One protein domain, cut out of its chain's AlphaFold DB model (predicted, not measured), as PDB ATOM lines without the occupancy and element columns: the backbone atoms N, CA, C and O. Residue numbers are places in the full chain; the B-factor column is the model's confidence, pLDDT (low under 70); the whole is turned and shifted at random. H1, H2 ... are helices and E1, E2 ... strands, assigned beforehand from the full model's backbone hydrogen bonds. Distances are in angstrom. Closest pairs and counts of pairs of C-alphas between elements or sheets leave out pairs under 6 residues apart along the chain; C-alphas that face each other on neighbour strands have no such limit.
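Overview. This is residues 2 to 81 and 194 to 204 of the 206 residues of an uncharacterized protein of Nippostrongylus brasiliensis (UniProt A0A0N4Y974). A twisted sheet of four strands, E1 E2 E7 E3, has two helices, H1 and H2, over one face; on the side away from them a small three-strand sheet, E4 E5 E6, packs by its edge strand E4 on E2 and E7. E5 and E6 reach outward from there, and E6 is farthest from the middle. The 91 printed residues hold two named helices and seven named strands, in the order H1 E1 E2 H2 E3 E4 E5 E6 E7, both sheets antiparallel, class mixed. The whole is compact, with a radius of gyration of the C-alphas of 11.8 A and spans of 32 by 27 by 20 A.

Along the chain. Find C-alpha 2 at (155.441, 182.971, 148.703); from there H1 runs 24.2 A to residue 18. E1 is residues 25 to 31, 17.7 A, and E2 residues 34 to 39, 17.0 A. Look for H2 from C-alpha 44 at (166.656, 206.327, 158.641) to residue 53, 14.2 A. Then come E3, residues 63 to 65, E4, 68 to 70, E5, 73 to 76, and E6, 79 to 81. After the cut, E7 runs 22.6 A from residue 196 to C-alpha 203 at (165.802, 190.715, 150.405).

Arrangement. Begin with the larger sheet, order E1 E2 E7 E3. E1 and E2 form a hairpin, with N 29 and O 36 at 2.9 A; E2 and E7 have N 198 and O 37 at 3.0 A; E7 and E3 have N 197 and O 65 at 2.7 A. E2, H2, E3 make a split strand-helix-strand unit, two strands running the same way with E7 between them, its crossover right-handed. H1 is on this sheet at a height of 7.6 A, over E2 and only just over E1, on which 3 of its C-alphas fall; its closest C-alphas to E1 are those of Thr 7 and Leu 31, 5.1 A. H2 is on the same face at a height of 10.4 A, over E7. H1 touches H2 with residues 13 to 17 alone, closest at the C-alphas of Val 17 and Arg 50, 6.1 A, at a steep tilt of 62 degrees, opposite ways. In both helices every O i to N i+4 pair is within hydrogen-bond range. E4 E5 E6 is a meander, each strand the antiparallel neighbour of the one before; see N 68 and O 75, 2.8 A, and N 79 and O 76, 3.0 A. The closest C-alphas of E4 and E7 are those of Gly 68 and Cys 197, 4.6 A.

Size, cuts and confidence. The two C-alphas farthest apart are those of Thr 2 and Ala 194, 34.9 A. Residues 82 to 193 are not printed; C-alphas 81 and 194 are 15.7 A apart across the cut. Of the links that are printed whole, no link is long. Mean pLDDT of the printed part is 74.9; residues 72 to 81 and 194 to 204 are among those under 70.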
ATOM      1  N   THR A   2     154.231 182.156 148.467       61.97
ATOM      2  CA  THR A   2     155.441 182.971 148.703       61.97
ATOM      3  C   THR A   2     155.139 184.426 149.072       61.97
ATOM      4  O   THR A   2     155.693 184.923 150.045       61.97
ATOM      5  N   SER A   3     154.196 185.084 148.385       65.06
ATOM      6  CA  SER A   3     153.811 186.463 148.727       65.06
ATOM      7  C   SER A   3     153.164 186.590 150.108       65.06
ATOM      8  O   SER A   3     153.377 187.589 150.784       65.06
ATOM      9  N   LEU A   4     152.410 185.580 150.555       73.56
ATOM     10  CA  LEU A   4     151.769 185.580 151.871       73.56
ATOM     11  C   LEU A   4     152.815 185.466 152.985       73.56
ATOM     12  O   LEU A   4     152.799 186.264 153.914       73.56
ATOM     13  N   ILE A   5     153.754 184.523 152.853       77.25
ATOM     14  CA  ILE A   5     154.843 184.334 153.823       77.25
ATOM     15  C   ILE A   5     155.728 185.586 153.883       77.25
ATOM     16  O   ILE A   5     156.025 186.063 154.974       77.25
ATOM     17  N   GLY A   6     156.080 186.163 152.728       76.56
ATOM     18  CA  GLY A   6     156.833 187.420 152.672       76.56
ATOM     19  C   GLY A   6     156.090 188.574 153.349       76.56
ATOM     20  O   GLY A   6     156.667 189.271 154.174       76.56
ATOM     21  N   THR A   7     154.783 188.708 153.096       81.62
ATOM     22  CA  THR A   7     153.944 189.726 153.755       81.62
ATOM     23  C   THR A   7     153.932 189.540 155.274       81.62
ATOM     24  O   THR A   7     154.063 190.515 156.004       81.62
ATOM     25  N   MET A   8     153.821 188.304 155.770       82.81
ATOM     26  CA  MET A   8     153.847 188.024 157.211       82.81
ATOM     27  C   MET A   8     155.204 188.352 157.848       82.81
ATOM     28  O   MET A   8     155.240 188.909 158.943       82.81
ATOM     29  N   ALA A   9     156.314 188.035 157.177       83.19
ATOM     30  CA  ALA A   9     157.654 188.366 157.660       83.19
ATOM     31  C   ALA A   9     157.875 189.886 157.721       83.19
ATOM     32  O   ALA A   9     158.339 190.409 158.734       83.19
ATOM     33  N   SER A  10     157.472 190.601 156.672       84.31
ATOM     34  CA  SER A  10     157.540 192.059 156.606       84.31
ATOM     35  C   SER A  10     156.624 192.739 157.636       84.31
ATOM     36  O   SER A  10     157.010 193.742 158.228       84.31
ATOM     37  N   GLU A  11     155.448 192.172 157.920       89.31
ATOM     38  CA  GLU A  11     154.549 192.632 158.991       89.31
ATOM     39  C   GLU A  11     155.191 192.460 160.379       89.31
ATOM     40  O   GLU A  11     155.152 193.377 161.203       89.31
ATOM     41  N   LEU A  12     155.831 191.315 160.640       90.31
ATOM     42  CA  LEU A  12     156.568 191.084 161.889       90.31
ATOM     43  C   LEU A  12     157.741 192.054 162.047       90.31
ATOM     44  O   LEU A  12     157.947 192.583 163.139       90.31
ATOM     45  N   LEU A  13     158.466 192.331 160.961       89.25
ATOM     46  CA  LEU A  13     159.521 193.338 160.953       89.25
ATOM     47  C   LEU A  13     158.966 194.724 161.300       89.25
ATOM     48  O   LEU A  13     159.534 195.402 162.153       89.25
ATOM     49  N   CYS A  14     157.854 195.146 160.690       90.94
ATOM     50  CA  CYS A  14     157.250 196.449 160.980       90.94
ATOM     51  C   CYS A  14     156.853 196.572 162.451       90.94
ATOM     52  O   CYS A  14     157.145 197.586 163.083       90.94
ATOM     53  N   ARG A  15     156.280 195.508 163.027       92.31
ATOM     54  CA  ARG A  15     155.970 195.449 164.461       92.31
ATOM     55  C   ARG A  15     157.222 195.568 165.315       92.31
ATOM     56  O   ARG A  15     157.233 196.383 166.231       92.31
ATOM     57  N   PHE A  16     158.273 194.816 164.998       91.19
ATOM     58  CA  PHE A  16     159.547 194.887 165.711       91.19
ATOM     59  C   PHE A  16     160.155 196.296 165.662       91.19
ATOM     60  O   PHE A  16     160.555 196.830 166.691       91.19
ATOM     61  N   VAL A  17     160.158 196.933 164.489       89.44
ATOM     62  CA  VAL A  17     160.640 198.312 164.316       89.44
ATOM     63  C   VAL A  17     159.760 199.305 165.084       89.44
ATOM     64  O   VAL A  17     160.286 200.227 165.701       89.44
ATOM     65  N   SER A  18     158.439 199.104 165.105       90.62
ATOM     66  CA  SER A  18     157.495 199.974 165.825       90.62
ATOM     67  C   SER A  18     157.621 199.904 167.351       90.62
ATOM     68  O   SER A  18     157.194 200.830 168.034       90.62
ATOM     69  N   MET A  19     158.224 198.836 167.891       90.25
ATOM     70  CA  MET A  19     158.513 198.726 169.326       90.25
ATOM     71  C   MET A  19     159.643 199.666 169.765       90.25
ATOM     72  O   MET A  19     159.813 199.895 170.961       90.25
ATOM     73  N   ASP A  20     160.422 200.209 168.827       88.12
ATOM     74  CA  ASP A  20     161.431 201.212 169.136       88.12
ATOM     75  C   ASP A  20     160.786 202.596 169.295       88.12
ATOM     76  O   ASP A  20     160.466 203.283 168.319       88.12
ATOM     77  N   GLU A  21     160.657 203.035 170.548       85.88
ATOM     78  CA  GLU A  21     160.104 204.344 170.912       85.88
ATOM     79  C   GLU A  21     160.844 205.523 170.255       85.88
ATOM     80  O   GLU A  21     160.282 206.608 170.104       85.88
ATOM     81  N   THR A  22     162.093 205.333 169.814       86.94
ATOM     82  CA  THR A  22     162.884 206.397 169.181       86.94
ATOM     83  C   THR A  22     162.503 206.682 167.725       86.94
ATOM     84  O   THR A  22     162.917 207.720 167.198       86.94
ATOM     85  N   LEU A  23     161.745 205.788 167.074       81.88
ATOM     86  CA  LEU A  23     161.338 205.904 165.668       81.88
ATOM     87  C   LEU A  23     159.938 206.506 165.471       81.88
ATOM     88  O   LEU A  23     159.612 206.892 164.349       81.88
ATOM     89  N   ASP A  24     159.136 206.614 166.537       85.81
ATOM     90  CA  ASP A  24     157.773 207.175 166.536       85.81
ATOM     91  C   ASP A  24     156.901 206.712 165.347       85.81
ATOM     92  O   ASP A  24     156.209 207.501 164.692       85.81
ATOM     93  N   VAL A  25     156.967 205.415 165.036       87.94
ATOM     94  CA  VAL A  25     156.147 204.791 163.990       87.94
ATOM     95  C   VAL A  25     154.693 204.757 164.465       87.94
ATOM     96  O   VAL A  25     154.405 204.295 165.568       87.94
ATOM     97  N   LYS A  26     153.771 205.259 163.641       85.50
ATOM     98  CA  LYS A  26     152.328 205.282 163.936       85.50
ATOM     99  C   LYS A  26     151.553 204.234 163.163       85.50
ATOM    100  O   LYS A  26     150.579 203.709 163.691       85.50
ATOM    101  N   ASP A  27     151.967 203.971 161.930       86.88
ATOM    102  CA  ASP A  27     151.275 203.061 161.026       86.88
ATOM    103  C   ASP A  27     152.241 202.549 159.944       86.88
ATOM    104  O   ASP A  27     153.338 203.094 159.763       86.88
ATOM    105  N   TRP A  28     151.856 201.498 159.226       89.50
ATOM    106  CA  TRP A  28     152.654 200.923 158.147       89.50
ATOM    107  C   TRP A  28     151.808 200.181 157.110       89.50
ATOM    108  O   TRP A  28     150.712 199.699 157.380       89.50
ATOM    109  N   LEU A  29     152.348 200.064 155.897       85.06
ATOM    110  CA  LEU A  29     151.786 199.252 154.821       85.06
ATOM    111  C   LEU A  29     152.793 198.190 154.397       85.06
ATOM    112  O   LEU A  29     153.979 198.477 154.230       85.06
ATOM    113  N   VAL A  30     152.298 196.971 154.188       87.12
ATOM    114  CA  VAL A  30     153.113 195.814 153.814       87.12
ATOM    115  C   VAL A  30     152.408 195.018 152.722       87.12
ATOM    116  O   VAL A  30     151.228 194.683 152.846       87.12
ATOM    117  N   LEU A  31     153.134 194.686 151.655       81.94
ATOM    118  CA  LEU A  31     152.721 193.661 150.698       81.94
ATOM    119  C   LEU A  31     153.960 192.977 150.114       81.94
ATOM    120  O   LEU A  31     154.676 193.554 149.300       81.94
ATOM    121  N   GLY A  32     154.184 191.722 150.499       83.94
ATOM    122  CA  GLY A  32     155.397 190.997 150.135       83.94
ATOM    123  C   GLY A  32     156.639 191.652 150.743       83.94
ATOM    124  O   GLY A  32     156.740 191.767 151.962       83.94
ATOM    125  N   ASP A  33     157.573 192.050 149.885       79.50
ATOM    126  CA  ASP A  33     158.837 192.714 150.217       79.50
ATOM    127  C   ASP A  33     158.762 194.249 150.194       79.50
ATOM    128  O   ASP A  33     159.713 194.901 150.625       79.50
ATOM    129  N   ASP A  34     157.660 194.822 149.696       80.75
ATOM    130  CA  ASP A  34     157.436 196.268 149.665       80.75
ATOM    131  C   ASP A  34     156.846 196.708 151.007       80.75
ATOM    132  O   ASP A  34     155.792 196.219 151.434       80.75
ATOM    133  N   VAL A  35     157.548 197.614 151.683       84.81
ATOM    134  CA  VAL A  35     157.194 198.108 153.015       84.81
ATOM    135  C   VAL A  35     157.256 199.627 153.034       84.81
ATOM    136  O   VAL A  35     158.213 200.237 152.543       84.81
ATOM    137  N   LEU A  36     156.239 200.231 153.645       86.50
ATOM    138  CA  LEU A  36     156.171 201.660 153.910       86.50
ATOM    139  C   LEU A  36     155.867 201.908 155.389       86.50
ATOM    140  O   LEU A  36     154.763 201.617 155.841       86.50
ATOM    141  N   LEU A  37     156.818 202.488 156.123       87.50
ATOM    142  CA  LEU A  37     156.608 202.939 157.506       87.50
ATOM    143  C   LEU A  37     156.180 204.406 157.527       87.50
ATOM    144  O   LEU A  37     156.741 205.213 156.784       87.50
ATOM    145  N   MET A  38     155.234 204.753 158.399       85.25
ATOM    146  CA  MET A  38     154.692 206.105 158.548       85.25
ATOM    147  C   MET A  38     154.795 206.565 160.010       85.25
ATOM    148  O   MET A  38     154.321 205.891 160.926       85.25
ATOM    149  N   GLY A  39     155.423 207.717 160.246       83.50
ATOM    150  CA  GLY A  39     155.642 208.258 161.596       83.50
ATOM    151  C   GLY A  39     156.196 209.681 161.574       83.50
ATOM    152  O   GLY A  39     156.658 210.145 160.537       83.50
ATOM    153  N   TYR A  40     156.146 210.421 162.682       80.19
ATOM    154  CA  TYR A  40     156.542 211.843 162.677       80.19
ATOM    155  C   TYR A  40     158.057 212.052 162.732       80.19
ATOM    156  O   TYR A  40     158.577 213.041 162.214       80.19
ATOM    157  N   HIS A  41     158.779 211.119 163.354       80.62
ATOM    158  CA  HIS A  41     160.202 211.266 163.658       80.62
ATOM    159  C   HIS A  41     161.022 210.031 163.272       80.62
ATOM    160  O   HIS A  41     161.946 209.638 163.986       80.62
ATOM    161  N   ILE A  42     160.723 209.444 162.109       81.38
ATOM    162  CA  ILE A  42     161.470 208.288 161.606       81.38
ATOM    163  C   ILE A  42     162.909 208.697 161.276       81.38
ATOM    164  O   ILE A  42     163.162 209.522 160.398       81.38
ATOM    165  N   LYS A  43     163.870 208.071 161.959       84.69
ATOM    166  CA  LYS A  43     165.305 208.229 161.701       84.69
ATOM    167  C   LYS A  43     165.808 207.060 160.863       84.69
ATOM    168  O   LYS A  43     165.923 205.946 161.372       84.69
ATOM    169  N   GLU A  44     166.186 207.329 159.616       84.38
ATOM    170  CA  GLU A  44     166.656 206.327 158.641       84.38
ATOM    171  C   GLU A  44     167.724 205.386 159.209       84.38
ATOM    172  O   GLU A  44     167.610 204.172 159.087       84.38
ATOM    173  N   LYS A  45     168.737 205.937 159.892       86.75
ATOM    174  CA  LYS A  45     169.847 205.155 160.465       86.75
ATOM    175  C   LYS A  45     169.399 204.193 161.562       86.75
ATOM    176  O   LYS A  45     169.918 203.086 161.656       86.75
ATOM    177  N   VAL A  46     168.451 204.619 162.394       87.62
ATOM    178  CA  VAL A  46     167.926 203.782 163.477       87.62
ATOM    179  C   VAL A  46     167.054 202.681 162.881       87.62
ATOM    180  O   VAL A  46     167.228 201.519 163.229       87.62
ATOM    181  N   ALA A  47     166.201 203.019 161.910       85.50
ATOM    182  CA  ALA A  47     165.397 202.037 161.193       85.50
ATOM    183  C   ALA A  47     166.278 200.999 160.475       85.50
ATOM    184  O   ALA A  47     166.068 199.804 160.659       85.50
ATOM    185  N   ALA A  48     167.315 201.438 159.751       85.25
ATOM    186  CA  ALA A  48     168.308 200.564 159.122       85.25
ATOM    187  C   ALA A  48     168.950 199.599 160.132       85.25
ATOM    188  O   ALA A  48     168.979 198.394 159.895       85.25
ATOM    189  N   SER A  49     169.379 200.110 161.291       88.81
ATOM    190  CA  SER A  49     169.969 199.285 162.351       88.81
ATOM    191  C   SER A  49     168.982 198.261 162.924       88.81
ATOM    192  O   SER A  49     169.372 197.130 163.205       88.81
ATOM    193  N   ARG A  50     167.697 198.606 163.074       87.12
ATOM    194  CA  ARG A  50     166.674 197.651 163.537       87.12
ATOM    195  C   ARG A  50     166.388 196.551 162.525       87.12
ATOM    196  O   ARG A  50     166.193 195.408 162.922       87.12
ATOM    197  N   ILE A  51     166.399 196.876 161.236       84.88
ATOM    198  CA  ILE A  51     166.226 195.891 160.162       84.88
ATOM    199  C   ILE A  51     167.387 194.893 160.168       84.88
ATOM    200  O   ILE A  51     167.159 193.686 160.114       84.88
ATOM    201  N   GLU A  52     168.611 195.394 160.334       86.81
ATOM    202  CA  GLU A  52     169.808 194.564 160.462       86.81
ATOM    203  C   GLU A  52     169.758 193.677 161.720       86.81
ATOM    204  O   GLU A  52     170.036 192.484 161.639       86.81
ATOM    205  N   GLN A  53     169.312 194.211 162.866       87.75
ATOM    206  CA  GLN A  53     169.111 193.432 164.101       87.75
ATOM    207  C   GLN A  53     168.071 192.317 163.950       87.75
ATOM    208  O   GLN A  53     168.193 191.275 164.589       87.75
ATOM    209  N   PHE A  54     167.054 192.526 163.114       84.31
ATOM    210  CA  PHE A  54     166.062 191.505 162.793       84.31
ATOM    211  C   PHE A  54     166.628 190.403 161.874       84.31
ATOM    212  O   PHE A  54     165.995 189.366 161.691       84.31
ATOM    213  N   GLY A  55     167.824 190.602 161.308       81.69
ATOM    214  CA  GLY A  55     168.489 189.654 160.414       81.69
ATOM    215  C   GLY A  55     168.111 189.821 158.942       81.69
ATOM    216  O   GLY A  55     168.265 188.881 158.165       81.69
ATOM    217  N   LEU A  56     167.600 190.992 158.550       78.88
ATOM    218  CA  LEU A  56     167.241 191.302 157.166       78.88
ATOM    219  C   LEU A  56     168.147 192.391 156.594       78.88
ATOM    220  O   LEU A  56     168.652 193.254 157.310       78.88
ATOM    221  N   ILE A  57     168.320 192.370 155.272       75.25
ATOM    222  CA  ILE A  57     169.089 193.377 154.542       75.25
ATOM    223  C   ILE A  57     168.129 194.138 153.632       75.25
ATOM    224  O   ILE A  57     167.458 193.558 152.771       75.25
ATOM    225  N   ALA A  58     168.053 195.452 153.833       69.44
ATOM    226  CA  ALA A  58     167.341 196.332 152.921       69.44
ATOM    227  C   ALA A  58     168.117 196.421 151.599       69.44
ATOM    228  O   ALA A  58     169.325 196.651 151.588       69.44
ATOM    229  N   LYS A  59     167.417 196.236 150.480       69.44
ATOM    230  CA  LYS A  59     167.978 196.332 149.130       69.44
ATOM    231  C   LYS A  59     168.491 197.739 148.824       69.44
ATOM    232  O   LYS A  59     169.541 197.887 148.212       69.44
ATOM    233  N   ASP A  60     167.737 198.739 149.265       70.75
ATOM    234  CA  ASP A  60     168.058 200.155 149.145       70.75
ATOM    235  C   ASP A  60     168.126 200.769 150.552       70.75
ATOM    236  O   ASP A  60     167.393 200.320 151.444       70.75
ATOM    237  N   PRO A  61     168.971 201.793 150.781       69.38
ATOM    238  CA  PRO A  61     168.993 202.494 152.055       69.38
ATOM    239  C   PRO A  61     167.607 203.093 152.339       69.38
ATOM    240  O   PRO A  61     166.993 203.659 151.431       69.38
ATOM    241  N   PRO A  62     167.100 202.994 153.580       72.94
ATOM    242  CA  PRO A  62     165.818 203.581 153.934       72.94
ATOM    243  C   PRO A  62     165.845 205.104 153.739       72.94
ATOM    244  O   PRO A  62     166.724 205.765 154.282       72.94
ATOM    245  N   ILE A  63     164.889 205.657 152.986       73.12
ATOM    246  CA  ILE A  63     164.785 207.106 152.727       73.12
ATOM    247  C   ILE A  63     163.538 207.661 153.414       73.12
ATOM    248  O   ILE A  63     162.429 207.261 153.060       73.12
ATOM    249  N   ALA A  64     163.714 208.570 154.368       76.00
ATOM    250  CA  ALA A  64     162.666 209.248 155.112       76.00
ATOM    251  C   ALA A  64     162.298 210.558 154.403       76.00
ATOM    252  O   ALA A  64     163.092 211.491 154.320       76.00
ATOM    253  N   ASN A  65     161.066 210.646 153.906       72.75
ATOM    254  CA  ASN A  65     160.550 211.842 153.233       72.75
ATOM    255  C   ASN A  65     159.117 212.143 153.656       72.75
ATOM    256  O   ASN A  65     158.412 211.251 154.101       72.75
ATOM    257  N   CYS A  66     158.635 213.369 153.439       69.38
ATOM    258  CA  CYS A  66     157.223 213.718 153.690       69.38
ATOM    259  C   CYS A  66     156.232 212.887 152.845       69.38
ATOM    260  O   CYS A  66     155.039 212.853 153.122       69.38
ATOM    261  N   THR A  67     156.736 212.217 151.804       69.25
ATOM    262  CA  THR A  67     155.984 211.323 150.926       69.25
ATOM    263  C   THR A  67     156.723 210.000 150.747       69.25
ATOM    264  O   THR A  67     157.943 209.998 150.568       69.25
ATOM    265  N   GLY A  68     155.988 208.893 150.720       68.31
ATOM    266  CA  GLY A  68     156.495 207.539 150.500       68.31
ATOM    267  C   GLY A  68     156.034 206.939 149.189       68.31
ATOM    268  O   GLY A  68     155.084 207.426 148.584       68.31
ATOM    269  N   MET A  69     156.673 205.853 148.756       68.88
ATOM    270  CA  MET A  69     156.156 205.029 147.663       68.88
ATOM    271  C   MET A  69     155.854 203.620 148.161       68.88
ATOM    272  O   MET A  69     156.713 203.007 148.783       68.88
ATOM    273  N   PHE A  70     154.666 203.115 147.834       73.69
ATOM    274  CA  PHE A  70     154.221 201.754 148.128       73.69
ATOM    275  C   PHE A  70     153.377 201.232 146.962       73.69
ATOM    276  O   PHE A  70     152.455 201.909 146.497       73.69
ATOM    277  N   LEU A  71     153.714 200.061 146.428       72.69
ATOM    278  CA  LEU A  71     153.119 199.460 145.228       72.69
ATOM    279  C   LEU A  71     153.067 200.429 144.047       72.69
ATOM    280  O   LEU A  71     152.056 200.549 143.351       72.69
ATOM    281  N   GLN A  72     154.170 201.154 143.858       66.38
ATOM    282  CA  GLN A  72     154.320 202.205 142.850       66.38
ATOM    283  C   GLN A  72     153.361 203.394 143.030       66.38
ATOM    284  O   GLN A  72     153.279 204.220 142.133       66.38
ATOM    285  N   ARG A  73     152.640 203.523 144.151       62.69
ATOM    286  CA  ARG A  73     151.788 204.682 144.472       62.69
ATOM    287  C   ARG A  73     152.473 205.583 145.484       62.69
ATOM    288  O   ARG A  73     153.200 205.088 146.339       62.69
ATOM    289  N   THR A  74     152.222 206.885 145.394       67.50
ATOM    290  CA  THR A  74     152.768 207.855 146.341       67.50
ATOM    291  C   THR A  74     151.807 208.025 147.516       67.50
ATOM    292  O   THR A  74     150.602 208.168 147.344       67.50
ATOM    293  N   TYR A  75     152.326 207.991 148.732       65.94
ATOM    294  CA  TYR A  75     151.540 208.188 149.943       65.94
ATOM    295  C   TYR A  75     152.047 209.431 150.659       65.94
ATOM    296  O   TYR A  75     153.253 209.618 150.807       65.94
ATOM    297  N   GLU A  76     151.113 210.266 151.087       65.31
ATOM    298  CA  GLU A  76     151.314 211.337 152.055       65.31
ATOM    299  C   GLU A  76     150.333 211.073 153.207       65.31
ATOM    300  O   GLU A  76     149.337 210.366 153.023       65.31
ATOM    301  N   TYR A  77     150.612 211.567 154.413       58.22
ATOM    302  CA  TYR A  77     149.778 211.256 155.576       58.22
ATOM    303  C   TYR A  77     148.285 211.511 155.320       58.22
ATOM    304  O   TYR A  77     147.881 212.621 154.984       58.22
ATOM    305  N   GLY A  78     147.468 210.463 155.474       48.88
ATOM    306  CA  GLY A  78     146.012 210.521 155.311       48.88
ATOM    307  C   GLY A  78     145.505 210.618 153.866       48.88
ATOM    308  O   GLY A  78     144.302 210.484 153.650       48.88
ATOM    309  N   PHE A  79     146.384 210.786 152.871       52.22
ATOM    310  CA  PHE A  79     145.994 210.924 151.470       52.22
ATOM    311  C   PHE A  79     146.813 209.998 150.567       52.22
ATOM    312  O   PHE A  79     148.034 210.087 150.442       52.22
ATOM    313  N   THR A  80     146.111 209.112 149.863       53.81
ATOM    314  CA  THR A  80     146.695 208.386 148.736       53.81
ATOM    315  C   THR A  80     146.812 209.340 147.557       53.81
ATOM    316  O   THR A  80     145.825 209.648 146.889       53.81
ATOM    317  N   MET A  81     148.028 209.782 147.251       54.69
ATOM    318  CA  MET A  81     148.301 210.390 145.957       54.69
ATOM    319  C   MET A  81     148.454 209.240 144.960       54.69
ATOM    320  O   MET A  81     149.470 208.544 144.948       54.69
ATOM    321  N   ALA A 194     155.564 217.210 159.852       36.22
ATOM    322  CA  ALA A 194     155.400 216.375 158.660       36.22
ATOM    323  C   ALA A 194     155.723 214.905 158.965       36.22
ATOM    324  O   ALA A 194     156.775 214.597 159.523       36.22
ATOM    325  N   MET A 195     154.813 214.007 158.586       44.69
ATOM    326  CA  MET A 195     155.005 212.568 158.718       44.69
ATOM    327  C   MET A 195     156.007 212.077 157.678       44.69
ATOM    328  O   MET A 195     155.853 212.325 156.485       44.69
ATOM    329  N   LEU A 196     157.038 211.388 158.144       46.81
ATOM    330  CA  LEU A 196     158.061 210.772 157.326       46.81
ATOM    331  C   LEU A 196     157.611 209.371 156.909       46.81
ATOM    332  O   LEU A 196     157.079 208.592 157.699       46.81
ATOM    333  N   CYS A 197     157.837 209.080 155.641       48.69
ATOM    334  CA  CYS A 197     157.583 207.828 154.973       48.69
ATOM    335  C   CYS A 197     158.916 207.153 154.678       48.69
ATOM    336  O   CYS A 197     159.758 207.766 154.020       48.69
ATOM    337  N   LEU A 198     159.085 205.908 155.121       49.97
ATOM    338  CA  LEU A 198     160.287 205.117 154.879       49.97
ATOM    339  C   LEU A 198     159.971 203.965 153.935       49.97
ATOM    340  O   LEU A 198     159.215 203.069 154.304       49.97
ATOM    341  N   ARG A 199     160.549 203.981 152.732       52.09
ATOM    342  CA  ARG A 199     160.438 202.849 151.806       52.09
ATOM    343  C   ARG A 199     161.544 201.840 152.068       52.09
ATOM    344  O   ARG A 199     162.710 202.218 152.164       52.09
ATOM    345  N   MET A 200     161.175 200.566 152.081       55.34
ATOM    346  CA  MET A 200     162.114 199.454 152.135       55.34
ATOM    347  C   MET A 200     161.715 198.387 151.119       55.34
ATOM    348  O   MET A 200     160.540 198.059 150.990       55.34
ATOM    349  N   ALA A 201     162.710 197.845 150.421       49.25
ATOM    350  CA  ALA A 201     162.591 196.596 149.681       49.25
ATOM    351  C   ALA A 201     163.469 195.563 150.395       49.25
ATOM    352  O   ALA A 201     164.666 195.795 150.570       49.25
ATOM    353  N   ILE A 202     162.878 194.472 150.875       48.78
ATOM    354  CA  ILE A 202     163.566 193.499 151.734       48.78
ATOM    355  C   ILE A 202     164.026 192.309 150.894       48.78
ATOM    356  O   ILE A 202     163.214 191.647 150.250       48.78
ATOM    357  N   HIS A 203     165.319 191.985 150.943       42.03
ATOM    358  CA  HIS A 203     165.802 190.715 150.405       42.03
ATOM    359  C   HIS A 203     165.681 189.622 151.469       42.03
ATOM    360  O   HIS A 203     166.416 189.613 152.454       42.03
ATOM    361  N   THR A 204     164.776 188.667 151.259       37.81
ATOM    362  CA  THR A 204     164.805 187.391 151.979       37.81
ATOM    363  C   THR A 204     165.778 186.457 151.270       37.81
ATOM    364  O   THR A 204     165.444 185.888 150.229       37.81
TER     365      THR A 204